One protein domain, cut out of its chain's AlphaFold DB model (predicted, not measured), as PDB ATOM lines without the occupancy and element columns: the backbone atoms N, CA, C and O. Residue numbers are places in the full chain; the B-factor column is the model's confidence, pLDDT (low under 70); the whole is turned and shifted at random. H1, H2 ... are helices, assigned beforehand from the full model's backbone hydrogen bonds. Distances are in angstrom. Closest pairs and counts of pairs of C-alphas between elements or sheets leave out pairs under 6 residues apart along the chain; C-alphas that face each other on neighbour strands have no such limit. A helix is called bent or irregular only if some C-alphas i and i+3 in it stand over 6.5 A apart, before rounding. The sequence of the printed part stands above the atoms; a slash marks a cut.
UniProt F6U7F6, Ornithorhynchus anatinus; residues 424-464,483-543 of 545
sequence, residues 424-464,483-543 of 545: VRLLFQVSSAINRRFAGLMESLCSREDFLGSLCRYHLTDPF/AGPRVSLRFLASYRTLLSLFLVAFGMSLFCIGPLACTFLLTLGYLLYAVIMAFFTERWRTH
ATOM      1  N   VAL A 424     -41.365  37.294 -13.685       91.12
ATOM      2  CA  VAL A 424     -42.122  36.109 -14.139       91.12
ATOM      3  C   VAL A 424     -41.339  35.336 -15.202       91.12
ATOM      4  O   VAL A 424     -41.190  34.122 -15.088       91.12
ATOM      5  N   ARG A 425     -40.805  36.023 -16.223       91.81
ATOM      6  CA  ARG A 425     -40.052  35.374 -17.312       91.81
ATOM      7  C   ARG A 425     -38.765  34.717 -16.813       91.81
ATOM      8  O   ARG A 425     -38.473  33.594 -17.212       91.81
ATOM      9  N   LEU A 426     -38.019  35.392 -15.936       93.12
ATOM     10  CA  LEU A 426     -36.788  34.855 -15.355       93.12
ATOM     11  C   LEU A 426     -37.075  33.658 -14.444       93.12
ATOM     12  O   LEU A 426     -36.454  32.608 -14.592       93.12
ATOM     13  N   LEU A 427     -38.046  33.781 -13.537       91.62
ATOM     14  CA  LEU A 427     -38.414  32.703 -12.620       91.62
ATOM     15  C   LEU A 427     -38.977  31.491 -13.357       91.62
ATOM     16  O   LEU A 427     -38.722  30.375 -12.920       91.62
ATOM     17  N   PHE A 428     -39.669  31.691 -14.481       90.50
ATOM     18  CA  PHE A 428     -40.107  30.600 -15.348       90.50
ATOM     19  C   PHE A 428     -38.930  29.867 -16.008       90.50
ATOM     20  O   PHE A 428     -38.917  28.642 -16.086       90.50
ATOM     21  N   GLN A 429     -37.899  30.589 -16.461       91.75
ATOM     22  CA  GLN A 429     -36.689  29.945 -16.985       91.75
ATOM     23  C   GLN A 429     -35.981  29.125 -15.901       91.75
ATOM     24  O   GLN A 429     -35.560  27.997 -16.161       91.75
ATOM     25  N   VAL A 430     -35.892  29.664 -14.681       91.50
ATOM     26  CA  VAL A 430     -35.293  28.974 -13.531       91.50
ATOM     27  C   VAL A 430     -36.121  27.754 -13.124       91.50
ATOM     28  O   VAL A 430     -35.554  26.672 -12.976       91.50
ATOM     29  N   SER A 431     -37.447  27.882 -12.995       89.69
ATOM     30  CA  SER A 431     -38.325  26.754 -12.657       89.69
ATOM     31  C   SER A 431     -38.250  25.666 -13.728       89.69
ATOM     32  O   SER A 431     -38.056  24.498 -13.399       89.69
ATOM     33  N   SER A 432     -38.273  26.036 -15.012       87.88
ATOM     34  CA  SER A 432     -38.133  25.092 -16.124       87.88
ATOM     35  C   SER A 432     -36.777  24.377 -16.123       87.88
ATOM     36  O   SER A 432     -36.721  23.164 -16.336       87.88
ATOM     37  N   ALA A 433     -35.681  25.085 -15.835       90.88
ATOM     38  CA  ALA A 433     -34.352  24.486 -15.741       90.88
ATOM     39  C   ALA A 433     -34.246  23.484 -14.579       90.88
ATOM     40  O   ALA A 433     -33.704  22.392 -14.763       90.88
ATOM     41  N   ILE A 434     -34.800  23.822 -13.409       88.31
ATOM     42  CA  ILE A 434     -34.854  22.930 -12.239       88.31
ATOM     43  C   ILE A 434     -35.700  21.696 -12.559       88.31
ATOM     44  O   ILE A 434     -35.225  20.572 -12.394       88.31
ATOM     45  N   ASN A 435     -36.910  21.898 -13.085       89.31
ATOM     46  CA  ASN A 435     -37.833  20.815 -13.415       89.31
ATOM     47  C   ASN A 435     -37.234  19.866 -14.463       89.31
ATOM     48  O   ASN A 435     -37.357  18.658 -14.319       89.31
ATOM     49  N   ARG A 436     -36.508  20.368 -15.473       87.31
ATOM     50  CA  ARG A 436     -35.824  19.509 -16.461       87.31
ATOM     51  C   ARG A 436     -34.651  18.734 -15.870       87.31
ATOM     52  O   ARG A 436     -34.467  17.570 -16.203       87.31
ATOM     53  N   ARG A 437     -33.842  19.373 -15.021       90.62
ATOM     54  CA  ARG A 437     -32.625  18.760 -14.468       90.62
ATOM     55  C   ARG A 437     -32.930  17.698 -13.413       90.62
ATOM     56  O   ARG A 437     -32.188  16.728 -13.306       90.62
ATOM     57  N   PHE A 438     -33.997  17.889 -12.641       87.69
ATOM     58  CA  PHE A 438     -34.320  17.052 -11.486       87.69
ATOM     59  C   PHE A 438     -35.618  16.246 -11.643       87.69
ATOM     60  O   PHE A 438     -36.031  15.624 -10.670       87.69
ATOM     61  N   ALA A 439     -36.227  16.189 -12.835       83.44
ATOM     62  CA  ALA A 439     -37.486  15.470 -13.086       83.44
ATOM     63  C   ALA A 439     -37.496  14.037 -12.522       83.44
ATOM     64  O   ALA A 439     -38.340  13.708 -11.694       83.44
ATOM     65  N   GLY A 440     -36.516  13.207 -12.905       83.94
ATOM     66  CA  GLY A 440     -36.460  11.808 -12.455       83.94
ATOM     67  C   GLY A 440     -36.211  11.659 -10.949       83.94
ATOM     68  O   GLY A 440     -36.744  10.753 -10.318       83.94
ATOM     69  N   LEU A 441     -35.456  12.586 -10.346       85.50
ATOM     70  CA  LEU A 441     -35.243  12.619  -8.896       85.50
ATOM     71  C   LEU A 441     -36.530  13.008  -8.162       85.50
ATOM     72  O   LEU A 441     -36.904  12.340  -7.205       85.50
ATOM     73  N   MET A 442     -37.234  14.040  -8.626       86.50
ATOM     74  CA  MET A 442     -38.516  14.468  -8.061       86.50
ATOM     75  C   MET A 442     -39.560  13.352  -8.122       86.50
ATOM     76  O   MET A 442     -40.227  13.093  -7.125       86.50
ATOM     77  N   GLU A 443     -39.647  12.647  -9.249       85.38
ATOM     78  CA  GLU A 443     -40.533  11.492  -9.409       85.38
ATOM     79  C   GLU A 443     -40.167  10.359  -8.443       85.38
ATOM     80  O   GLU A 443     -41.034   9.878  -7.713       85.38
ATOM     81  N   SER A 444     -38.875  10.024  -8.330       85.88
ATOM     82  CA  SER A 444     -38.400   8.997  -7.393       85.88
ATOM     83  C   SER A 444     -38.593   9.355  -5.912       85.88
ATOM     84  O   SER A 444     -38.762   8.470  -5.080       85.88
ATOM     85  N   LEU A 445     -38.565  10.645  -5.553       84.38
ATOM     86  CA  LEU A 445     -38.784  11.107  -4.181       84.38
ATOM     87  C   LEU A 445     -40.278  11.126  -3.845       84.38
ATOM     88  O   LEU A 445     -40.660  10.701  -2.759       84.38
ATOM     89  N   CYS A 446     -41.126  11.551  -4.782       82.38
ATOM     90  CA  CYS A 446     -42.580  11.542  -4.625       82.38
ATOM     91  C   CYS A 446     -43.185  10.129  -4.621       82.38
ATOM     92  O   CYS A 446     -44.267   9.949  -4.054       82.38
ATOM     93  N   SER A 447     -42.511   9.133  -5.208       82.50
ATOM     94  CA  SER A 447     -42.933   7.727  -5.169       82.50
ATOM     95  C   SER A 447     -42.596   7.014  -3.855       82.50
ATOM     96  O   SER A 447     -43.059   5.900  -3.643       82.50
ATOM     97  N   ARG A 448     -41.803   7.623  -2.960       83.75
ATOM     98  CA  ARG A 448     -41.493   7.032  -1.648       83.75
ATOM     99  C   ARG A 448     -42.703   7.091  -0.719       83.75
ATOM    100  O   ARG A 448     -43.444   8.076  -0.700       83.75
ATOM    101  N   GLU A 449     -42.884   6.051   0.080       79.00
ATOM    102  CA  GLU A 449     -43.960   5.980   1.079       79.00
ATOM    103  C   GLU A 449     -43.567   6.617   2.422       79.00
ATOM    104  O   GLU A 449     -44.438   6.913   3.229       79.00
ATOM    105  N   ASP A 450     -42.284   6.930   2.617       82.25
ATOM    106  CA  ASP A 450     -41.764   7.565   3.833       82.25
ATOM    107  C   ASP A 450     -42.249   9.020   4.017       82.25
ATOM    108  O   ASP A 450     -42.645   9.693   3.059       82.25
ATOM    109  N   PHE A 451     -42.057   9.571   5.225       80.38
ATOM    110  CA  PHE A 451     -42.284  10.991   5.549       80.38
ATOM    111  C   PHE A 451     -41.667  11.954   4.519       80.38
ATOM    112  O   PHE A 451     -42.292  12.933   4.115       80.38
ATOM    113  N   LEU A 452     -40.454  11.659   4.032       80.94
ATOM    114  CA  LEU A 452     -39.797  12.455   2.987       80.94
ATOM    115  C   LEU A 452     -40.576  12.442   1.667       80.94
ATOM    116  O   LEU A 452     -40.653  13.466   0.994       80.94
ATOM    117  N   GLY A 453     -41.184  11.311   1.310       82.25
ATOM    118  CA  GLY A 453     -42.061  11.217   0.148       82.25
ATOM    119  C   GLY A 453     -43.365  11.989   0.344       82.25
ATOM    120  O   GLY A 453     -43.818  12.662  -0.581       82.25
ATOM    121  N   SER A 454     -43.931  11.976   1.557       79.56
ATOM    122  CA  SER A 454     -45.079  12.822   1.923       79.56
ATOM    123  C   SER A 454     -44.756  14.318   1.793       79.56
ATOM    124  O   SER A 454     -45.461  15.050   1.095       79.56
ATOM    125  N   LEU A 455     -43.626  14.751   2.359       81.56
ATOM    126  CA  LEU A 455     -43.114  16.121   2.276       81.56
ATOM    127  C   LEU A 455     -42.883  16.558   0.819       81.56
ATOM    128  O   LEU A 455     -43.306  17.641   0.415       81.56
ATOM    129  N   CYS A 456     -42.255  15.706   0.004       82.31
ATOM    130  CA  CYS A 456     -42.037  15.981  -1.416       82.31
ATOM    131  C   CYS A 456     -43.355  16.081  -2.193       82.31
ATOM    132  O   CYS A 456     -43.509  17.002  -2.990       82.31
ATOM    133  N   ARG A 457     -44.330  15.196  -1.948       82.00
ATOM    134  CA  ARG A 457     -45.659  15.271  -2.581       82.00
ATOM    135  C   ARG A 457     -46.410  16.547  -2.213       82.00
ATOM    136  O   ARG A 457     -47.031  17.123  -3.092       82.00
ATOM    137  N   TYR A 458     -46.321  17.020  -0.972       79.75
ATOM    138  CA  TYR A 458     -46.987  18.261  -0.557       79.75
ATOM    139  C   TYR A 458     -46.477  19.505  -1.311       79.75
ATOM    140  O   TYR A 458     -47.252  20.408  -1.614       79.75
ATOM    141  N   HIS A 459     -45.177  19.556  -1.622       79.38
ATOM    142  CA  HIS A 459     -44.559  20.715  -2.274       79.38
ATOM    143  C   HIS A 459     -44.461  20.621  -3.798       79.38
ATOM    144  O   HIS A 459     -44.453  21.654  -4.467       79.38
ATOM    145  N   LEU A 460     -44.321  19.409  -4.337       79.81
ATOM    146  CA  LEU A 460     -44.097  19.172  -5.766       79.81
ATOM    147  C   LEU A 460     -45.374  18.764  -6.497       79.81
ATOM    148  O   LEU A 460     -45.473  18.964  -7.706       79.81
ATOM    149  N   THR A 461     -46.349  18.201  -5.788       74.50
ATOM    150  CA  THR A 461     -47.650  17.845  -6.348       74.50
ATOM    151  C   THR A 461     -48.673  18.838  -5.823       74.50
ATOM    152  O   THR A 461     -48.668  19.160  -4.643       74.50
ATOM    153  N   ASP A 462     -49.547  19.348  -6.688       63.38
ATOM    154  CA  ASP A 462     -50.626  20.245  -6.268       63.38
ATOM    155  C   ASP A 462     -51.619  19.456  -5.385       63.38
ATOM    156  O   ASP A 462     -52.313  18.580  -5.912       63.38
ATOM    157  N   PRO A 463     -51.694  19.703  -4.059       51.16
ATOM    158  CA  PRO A 463     -52.562  18.935  -3.166       51.16
ATOM    159  C   PRO A 463     -54.051  19.218  -3.421       51.16
ATOM    160  O   PRO A 463     -54.893  18.420  -3.023       51.16
ATOM    161  N   PHE A 464     -54.368  20.317  -4.121       43.03
ATOM    162  CA  PHE A 464     -55.716  20.698  -4.556       43.03
ATOM    163  C   PHE A 464     -55.933  20.470  -6.055       43.03
ATOM    164  O   PHE A 464     -56.887  20.986  -6.643       43.03
ATOM    165  N   ALA A 483     -50.793  16.096 -13.805       61.25
ATOM    166  CA  ALA A 483     -49.553  16.858 -13.833       61.25
ATOM    167  C   ALA A 483     -48.554  16.174 -12.884       61.25
ATOM    168  O   ALA A 483     -48.861  15.977 -11.710       61.25
ATOM    169  N   GLY A 484     -47.391  15.776 -13.405       70.38
ATOM    170  CA  GLY A 484     -46.312  15.194 -12.601       70.38
ATOM    171  C   GLY A 484     -45.717  16.188 -11.589       70.38
ATOM    172  O   GLY A 484     -46.025  17.385 -11.647       70.38
ATOM    173  N   PRO A 485     -44.855  15.712 -10.673       79.88
ATOM    174  CA  PRO A 485     -44.240  16.547  -9.645       79.88
ATOM    175  C   PRO A 485     -43.395  17.665 -10.270       79.88
ATOM    176  O   PRO A 485     -42.567  17.416 -11.146       79.88
ATOM    177  N   ARG A 486     -43.612  18.910  -9.831       82.31
ATOM    178  CA  ARG A 486     -42.968  20.105 -10.390       82.31
ATOM    179  C   ARG A 486     -42.851  21.240  -9.380       82.31
ATOM    180  O   ARG A 486     -43.703  21.419  -8.518       82.31
ATOM    181  N   VAL A 487     -41.828  22.070  -9.548       84.94
ATOM    182  CA  VAL A 487     -41.636  23.309  -8.782       84.94
ATOM    183  C   VAL A 487     -42.114  24.496  -9.605       84.94
ATOM    184  O   VAL A 487     -41.685  24.656 -10.747       84.94
ATOM    185  N   SER A 488     -42.936  25.364  -9.007       85.75
ATOM    186  CA  SER A 488     -43.303  26.655  -9.597       85.75
ATOM    187  C   SER A 488     -42.826  27.826  -8.747       85.75
ATOM    188  O   SER A 488     -43.237  27.970  -7.596       85.75
ATOM    189  N   LEU A 489     -42.001  28.701  -9.325       87.75
ATOM    190  CA  LEU A 489     -41.475  29.891  -8.640       87.75
ATOM    191  C   LEU A 489     -42.277  31.163  -8.942       87.75
ATOM    192  O   LEU A 489     -42.006  32.215  -8.367       87.75
ATOM    193  N   ARG A 490     -43.284  31.087  -9.821       88.38
ATOM    194  CA  ARG A 490     -44.048  32.248 -10.307       88.38
ATOM    195  C   ARG A 490     -44.628  33.118  -9.186       88.38
ATOM    196  O   ARG A 490     -44.687  34.334  -9.343       88.38
ATOM    197  N   PHE A 491     -45.005  32.525  -8.051       86.94
ATOM    198  CA  PHE A 491     -45.584  33.265  -6.928       86.94
ATOM    199  C   PHE A 491     -44.656  34.358  -6.377       86.94
ATOM    200  O   PHE A 491     -45.166  35.376  -5.924       86.94
ATOM    201  N   LEU A 492     -43.323  34.206  -6.470       88.44
ATOM    202  CA  LEU A 492     -42.373  35.236  -6.028       88.44
ATOM    203  C   LEU A 492     -42.457  36.518  -6.873       88.44
ATOM    204  O   LEU A 492     -42.020  37.571  -6.414       88.44
ATOM    205  N   ALA A 493     -43.024  36.455  -8.083       90.25
ATOM    206  CA  ALA A 493     -43.158  37.608  -8.969       90.25
ATOM    207  C   ALA A 493     -44.372  38.503  -8.679       90.25
ATOM    208  O   ALA A 493     -44.562  39.508  -9.369       90.25
ATOM    209  N   SER A 494     -45.206  38.158  -7.697       91.69
ATOM    210  CA  SER A 494     -46.365  38.968  -7.326       91.69
ATOM    211  C   SER A 494     -45.937  40.217  -6.553       91.69
ATOM    212  O   SER A 494     -45.140  40.141  -5.619       91.69
ATOM    213  N   TYR A 495     -46.508  41.385  -6.866       90.25
ATOM    214  CA  TYR A 495     -46.224  42.595  -6.082       90.25
ATOM    215  C   TYR A 495     -46.632  42.442  -4.616       90.25
ATOM    216  O   TYR A 495     -45.981  43.011  -3.745       90.25
ATOM    217  N   ARG A 496     -47.651  41.623  -4.322       90.31
ATOM    218  CA  ARG A 496     -48.049  41.326  -2.941       90.31
ATOM    219  C   ARG A 496     -46.942  40.591  -2.189       90.31
ATOM    220  O   ARG A 496     -46.619  40.985  -1.076       90.31
ATOM    221  N   THR A 497     -46.350  39.554  -2.783       88.50
ATOM    222  CA  THR A 497     -45.267  38.790  -2.141       88.50
ATOM    223  C   THR A 497     -43.997  39.616  -2.030       88.50
ATOM    224  O   THR A 497     -43.353  39.582  -0.989       88.50
ATOM    225  N   LEU A 498     -43.667  40.403  -3.057       90.19
ATOM    226  CA  LEU A 498     -42.529  41.323  -3.021       90.19
ATOM    227  C   LEU A 498     -42.695  42.370  -1.916       90.19
ATOM    228  O   LEU A 498     -41.761  42.603  -1.154       90.19
ATOM    229  N   LEU A 499     -43.893  42.946  -1.778       90.94
ATOM    230  CA  LEU A 499     -44.201  43.896  -0.714       90.94
ATOM    231  C   LEU A 499     -44.147  43.233   0.666       90.94
ATOM    232  O   LEU A 499     -43.568  43.799   1.584       90.94
ATOM    233  N   SER A 500     -44.701  42.028   0.827       89.56
ATOM    234  CA  SER A 500     -44.617  41.292   2.092       89.56
ATOM    235  C   SER A 500     -43.171  40.973   2.477       89.56
ATOM    236  O   SER A 500     -42.789  41.201   3.622       89.56
ATOM    237  N   LEU A 501     -42.347  40.506   1.533       89.69
ATOM    238  CA  LEU A 501     -40.921  40.257   1.765       89.69
ATOM    239  C   LEU A 501     -40.180  41.548   2.128       89.69
ATOM    240  O   LEU A 501     -39.369  41.543   3.049       89.69
ATOM    241  N   PHE A 502     -40.499  42.653   1.453       90.44
ATOM    242  CA  PHE A 502     -39.951  43.967   1.771       90.44
ATOM    243  C   PHE A 502     -40.327  44.417   3.187       90.44
ATOM    244  O   PHE A 502     -39.452  44.838   3.934       90.44
ATOM    245  N   LEU A 503     -41.595  44.282   3.591       92.19
ATOM    246  CA  LEU A 503     -42.052  44.655   4.933       92.19
ATOM    247  C   LEU A 503     -41.387  43.813   6.024       92.19
ATOM    248  O   LEU A 503     -40.996  44.357   7.055       92.19
ATOM    249  N   VAL A 504     -41.215  42.507   5.799       90.25
ATOM    250  CA  VAL A 504     -40.498  41.638   6.743       90.25
ATOM    251  C   VAL A 504     -39.024  42.026   6.820       90.25
ATOM    252  O   VAL A 504     -38.501  42.191   7.917       90.25
ATOM    253  N   ALA A 505     -38.359  42.231   5.682       88.25
ATOM    254  CA  ALA A 505     -36.963  42.659   5.657       88.25
ATOM    255  C   ALA A 505     -36.772  44.028   6.332       88.25
ATOM    256  O   ALA A 505     -35.838  44.204   7.111       88.25
ATOM    257  N   PHE A 506     -37.688  44.970   6.093       89.94
ATOM    258  CA  PHE A 506     -37.704  46.280   6.737       89.94
ATOM    259  C   PHE A 506     -37.890  46.152   8.253       89.94
ATOM    260  O   PHE A 506     -37.095  46.698   9.010       89.94
ATOM    261  N   GLY A 507     -38.870  45.363   8.701       89.81
ATOM    262  CA  GLY A 507     -39.103  45.096  10.120       89.81
ATOM    263  C   GLY A 507     -37.888  44.474  10.807       89.81
ATOM    264  O   GLY A 507     -37.472  44.944  11.857       89.81
ATOM    265  N   MET A 508     -37.258  43.474  10.191       87.69
ATOM    266  CA  MET A 508     -36.055  42.823  10.727       87.69
ATOM    267  C   MET A 508     -34.838  43.760  10.735       87.69
ATOM    268  O   MET A 508     -34.023  43.708  11.658       87.69
ATOM    269  N   SER A 509     -34.747  44.670   9.762       87.12
ATOM    270  CA  SER A 509     -33.722  45.713   9.735       87.12
ATOM    271  C   SER A 509     -33.864  46.705  10.894       87.12
ATOM    272  O   SER A 509     -32.843  47.207  11.359       87.12
ATOM    273  N   LEU A 510     -35.081  46.968  11.394       89.75
ATOM    274  CA  LEU A 510     -35.288  47.791  12.597       89.75
ATOM    275  C   LEU A 510     -34.682  47.145  13.855       89.75
ATOM    276  O   LEU A 510     -34.338  47.849  14.798       89.75
ATOM    277  N   PHE A 511     -34.500  45.821  13.849       88.69
ATOM    278  CA  PHE A 511     -33.849  45.054  14.916       88.69
ATOM    279  C   PHE A 511     -32.361  44.769  14.638       88.69
ATOM    280  O   PHE A 511     -31.780  43.881  15.258       88.69
ATOM    281  N   CYS A 512     -31.735  45.493  13.700       88.88
ATOM    282  CA  CYS A 512     -30.333  45.317  13.293       88.88
ATOM    283  C   CYS A 512     -29.997  43.915  12.747       88.88
ATOM    284  O   CYS A 512     -28.832  43.513  12.716       88.88
ATOM    285  N   ILE A 513     -30.999  43.162  12.288       89.62
ATOM    286  CA  ILE A 513     -30.788  41.853  11.673       89.62
ATOM    287  C   ILE A 513     -30.443  42.075  10.202       89.62
ATOM    288  O   ILE A 513     -31.250  42.580   9.422       89.62
ATOM    289  N   GLY A 514     -29.224  41.691   9.819       88.31
ATOM    290  CA  GLY A 514     -28.758  41.821   8.441       88.31
ATOM    291  C   GLY A 514     -29.584  40.987   7.446       88.31
ATOM    292  O   GLY A 514     -30.200  39.985   7.824       88.31
ATOM    293  N   PRO A 515     -29.557  41.336   6.146       85.12
ATOM    294  CA  PRO A 515     -30.360  40.669   5.119       85.12
ATOM    295  C   PRO A 515     -30.066  39.166   5.008       85.12
ATOM    296  O   PRO A 515     -30.989  38.379   4.829       85.12
ATOM    297  N   LEU A 516     -28.810  38.743   5.200       87.94
ATOM    298  CA  LEU A 516     -28.428  37.325   5.198       87.94
ATOM    299  C   LEU A 516     -29.090  36.548   6.346       87.94
ATOM    300  O   LEU A 516     -29.682  35.492   6.124       87.94
ATOM    301  N   ALA A 517     -29.061  37.100   7.560       88.38
ATOM    302  CA  ALA A 517     -29.717  36.499   8.718       88.38
ATOM    303  C   ALA A 517     -31.247  36.477   8.550       88.38
ATOM    304  O   ALA A 517     -31.887  35.484   8.883       88.38
ATOM    305  N   CYS A 518     -31.830  37.521   7.951       88.00
ATOM    306  CA  CYS A 518     -33.252  37.560   7.606       88.00
ATOM    307  C   CYS A 518     -33.629  36.448   6.611       88.00
ATOM    308  O   CYS A 518     -34.582  35.707   6.853       88.00
ATOM    309  N   THR A 519     -32.850  36.266   5.537       86.75
ATOM    310  CA  THR A 519     -33.087  35.173   4.580       86.75
ATOM    311  C   THR A 519     -32.959  33.800   5.231       86.75
ATOM    312  O   THR A 519     -33.811  32.946   5.002       86.75
ATOM    313  N   PHE A 520     -31.971  33.603   6.111       90.81
ATOM    314  CA  PHE A 520     -31.805  32.355   6.853       90.81
ATOM    315  C   PHE A 520     -33.025  32.053   7.737       90.81
ATOM    316  O   PHE A 520     -33.588  30.962   7.656       90.81
ATOM    317  N   LEU A 521     -33.502  33.034   8.510       89.88
ATOM    318  CA  LEU A 521     -34.683  32.879   9.367       89.88
ATOM    319  C   LEU A 521     -35.958  32.585   8.565       89.88
ATOM    320  O   LEU A 521     -36.740  31.725   8.968       89.88
ATOM    321  N   LEU A 522     -36.149  33.236   7.414       88.25
ATOM    322  CA  LEU A 522     -37.275  32.953   6.519       88.25
ATOM    323  C   LEU A 522     -37.219  31.524   5.968       88.25
ATOM    324  O   LEU A 522     -38.236  30.831   5.962       88.25
ATOM    325  N   THR A 523     -36.038  31.058   5.550       87.12
ATOM    326  CA  THR A 523     -35.871  29.678   5.066       87.12
ATOM    327  C   THR A 523     -36.084  28.642   6.168       87.12
ATOM    328  O   THR A 523     -36.740  27.630   5.929       87.12
ATOM    329  N   LEU A 524     -35.605  28.912   7.387       90.75
ATOM    330  CA  LEU A 524     -35.787  28.033   8.539       90.75
ATOM    331  C   LEU A 524     -37.261  27.966   8.960       90.75
ATOM    332  O   LEU A 524     -37.791  26.879   9.177       90.75
ATOM    333  N   GLY A 525     -37.942  29.114   9.016       89.06
ATOM    334  CA  GLY A 525     -39.373  29.187   9.307       89.06
ATOM    335  C   GLY A 525     -40.218  28.450   8.267       89.06
ATOM    336  O   GLY A 525     -41.127  27.707   8.631       89.06
ATOM    337  N   TYR A 526     -39.880  28.585   6.980       86.44
ATOM    338  CA  TYR A 526     -40.540  27.840   5.907       86.44
ATOM    339  C   TYR A 526     -40.314  26.327   6.018       86.44
ATOM    340  O   TYR A 526     -41.266  25.569   5.877       86.44
ATOM    341  N   LEU A 527     -39.088  25.880   6.314       85.94
ATOM    342  CA  LEU A 527     -38.777  24.460   6.527       85.94
ATOM    343  C   LEU A 527     -39.557  23.871   7.707       85.94
ATOM    344  O   LEU A 527     -40.112  22.782   7.590       85.94
ATOM    345  N   LEU A 528     -39.643  24.594   8.825       87.06
ATOM    346  CA  LEU A 528     -40.438  24.170   9.980       87.06
ATOM    347  C   LEU A 528     -41.927  24.086   9.630       87.06
ATOM    348  O   LEU A 528     -42.576  23.089   9.939       87.06
ATOM    349  N   TYR A 529     -42.455  25.093   8.932       86.62
ATOM    350  CA  TYR A 529     -43.835  25.090   8.449       86.62
ATOM    351  C   TYR A 529     -44.115  23.903   7.513       86.62
ATOM    352  O   TYR A 529     -45.102  23.196   7.695       86.62
ATOM    353  N   ALA A 530     -43.222  23.648   6.557       81.44
ATOM    354  CA  ALA A 530     -43.292  22.527   5.627       81.44
ATOM    355  C   ALA A 530     -43.346  21.171   6.349       81.44
ATOM    356  O   ALA A 530     -44.205  20.344   6.050       81.44
ATOM    357  N   VAL A 531     -42.475  20.965   7.342       83.81
ATOM    358  CA  VAL A 531     -42.440  19.743   8.164       83.81
ATOM    359  C   VAL A 531     -43.742  19.563   8.948       83.81
ATOM    360  O   VAL A 531     -44.296  18.465   8.969       83.81
ATOM    361  N   ILE A 532     -44.265  20.638   9.546       84.62
ATOM    362  CA  ILE A 532     -45.535  20.612  10.285       84.62
ATOM    363  C   ILE A 532     -46.699  20.251   9.348       84.62
ATOM    364  O   ILE A 532     -47.506  19.381   9.674       84.62
ATOM    365  N   MET A 533     -46.778  20.868   8.165       78.94
ATOM    366  CA  MET A 533     -47.842  20.591   7.192       78.94
ATOM    367  C   MET A 533     -47.760  19.172   6.612       78.94
ATOM    368  O   MET A 533     -48.791  18.517   6.444       78.94
ATOM    369  N   ALA A 534     -46.555  18.658   6.360       77.88
ATOM    370  CA  ALA A 534     -46.356  17.270   5.943       77.88
ATOM    371  C   ALA A 534     -46.832  16.276   7.017       77.88
ATOM    372  O   ALA A 534     -47.507  15.300   6.702       77.88
ATOM    373  N   PHE A 535     -46.573  16.568   8.295       79.19
ATOM    374  CA  PHE A 535     -47.053  15.745   9.405       79.19
ATOM    375  C   PHE A 535     -48.590  15.741   9.510       79.19
ATOM    376  O   PHE A 535     -49.204  14.695   9.715       79.19
ATOM    377  N   PHE A 536     -49.242  16.895   9.325       76.56
ATOM    378  CA  PHE A 536     -50.709  16.977   9.345       76.56
ATOM    379  C   PHE A 536     -51.373  16.285   8.148       76.56
ATOM    380  O   PHE A 536     -52.420  15.665   8.316       76.56
ATOM    381  N   THR A 537     -50.777  16.364   6.957       70.00
ATOM    382  CA  THR A 537     -51.312  15.701   5.753       70.00
ATOM    383  C   THR A 537     -51.210  14.177   5.831       70.00
ATOM    384  O   THR A 537     -52.120  13.482   5.379       70.00
ATOM    385  N   GLU A 538     -50.167  13.651   6.474       67.19
ATOM    386  CA  GLU A 538     -50.015  12.222   6.763       67.19
ATOM    387  C   GLU A 538     -51.056  11.741   7.791       67.19
ATOM    388  O   GLU A 538     -51.734  10.738   7.571       67.19
ATOM    389  N   ARG A 539     -51.281  12.524   8.856       61.09
ATOM    390  CA  ARG A 539     -52.268  12.223   9.909       61.09
ATOM    391  C   ARG A 539     -53.723  12.324   9.433       61.09
ATOM    392  O   ARG A 539     -54.589  11.612   9.936       61.09
ATOM    393  N   TRP A 540     -54.003  13.200   8.468       55.75
ATOM    394  CA  TRP A 540     -55.324  13.322   7.842       55.75
ATOM    395  C   TRP A 540     -55.663  12.106   6.969       55.75
ATOM    396  O   TRP A 540     -56.801  11.644   6.990       55.75
ATOM    397  N   ARG A 541     -54.673  11.530   6.269       56.06
ATOM    398  CA  ARG A 541     -54.848  10.286   5.498       56.06
ATOM    399  C   ARG A 541     -55.196   9.094   6.382       56.06
ATOM    400  O   ARG A 541     -56.111   8.358   6.049       56.06
ATOM    401  N   THR A 542     -54.543   8.952   7.536       51.75
ATOM    402  CA  THR A 542     -54.814   7.849   8.478       51.75
ATOM    403  C   THR A 542     -56.192   7.907   9.153       51.75
ATOM    404  O   THR A 542     -56.545   6.978   9.863       51.75
ATOM    405  N   HIS A 543     -56.951   8.996   8.980       46.19
ATOM    406  CA  HIS A 543     -58.315   9.157   9.503       46.19
ATOM    407  C   HIS A 543     -59.413   8.970   8.434       46.19
ATOM    408  O   HIS A 543     -60.593   9.067   8.772       46.19
TER     409      HIS A 543
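This is residues 424 to 464 and 483 to 543 of the 545 residues of a protein of Ornithorhynchus anatinus (UniProt F6U7F6). Five helices make an open, loose frame: the long helix H5 makes one side, H2 packs on it near its last residues, and H4 meets it at a corner near its first. Kinked H1 and short H3 make the side opposite H5, with little in the middle. The 102 printed residues hold five named helices, H1 to H5 in chain order, and no named strand; the class is all helix. The whole is loose, with a radius of gyration of the C-alphas of 16.2 A, and spans 44 by 35 by 22 A.

H5, residues 515 to 541, touches H2, residues 451 to 460, with its residues 530 to 538 alone, closest at C-alphas 534 and 455, 5.0 A; they run opposite ways at a steep tilt of 69 degrees, only just short of about perpendicular. H2 forms a helical hairpin with H1, residues 424 to 446, at a shallow tilt of 29 degrees; C-alphas 453 and 446 are closest, 4.8 A. H1 touches H3, residues 490 to 493, closest at C-alphas 424 and 493, 5.5 A. H3 is close to but not clearly touching H4, residues 495 to 510; C-alphas 492 and 498 are closest, 6.8 A. H4 touches H5, closest at C-alphas 505 and 518, 6.6 A, opposite ways at a steep tilt of 58 degrees. H1 and H5 are apart. The packing is only just mostly crossed: 1 of 3 tilts is shallow. Every O i to N i+4 pair is within hydrogen-bond range in H2, H4 and H5, against 17 of 19 in H1; H3 is too short for one.

H5 measures 39.0 A, from C-alpha 515 at (-30.360, 40.669, 5.119) to C-alpha 541 at (-54.848, 10.286, 5.498). H1, 26.3 A, begins at (-42.122, 36.109, -14.139); it is irregular, with C-alphas 437 and 440 8.2 A apart and a kink of 71 degrees near residue 440. H4 measures 22.3 A, H2 14.1 A and H3 5.6 A.

The C-alphas of Cys 512 and His 543 are farthest apart, 45.9 A. Residues 465 to 482 are not printed; C-alphas 464 and 483 are 11.8 A apart across this cut, which lies in the link from H2 to H3. The other links are tight. Residues 495 to 500 of H4 and 523 to 529 of H5 stand free. Mean pLDDT of the printed part is 83.1; residues 462 to 464, 483 and 538 to 543 are under 70.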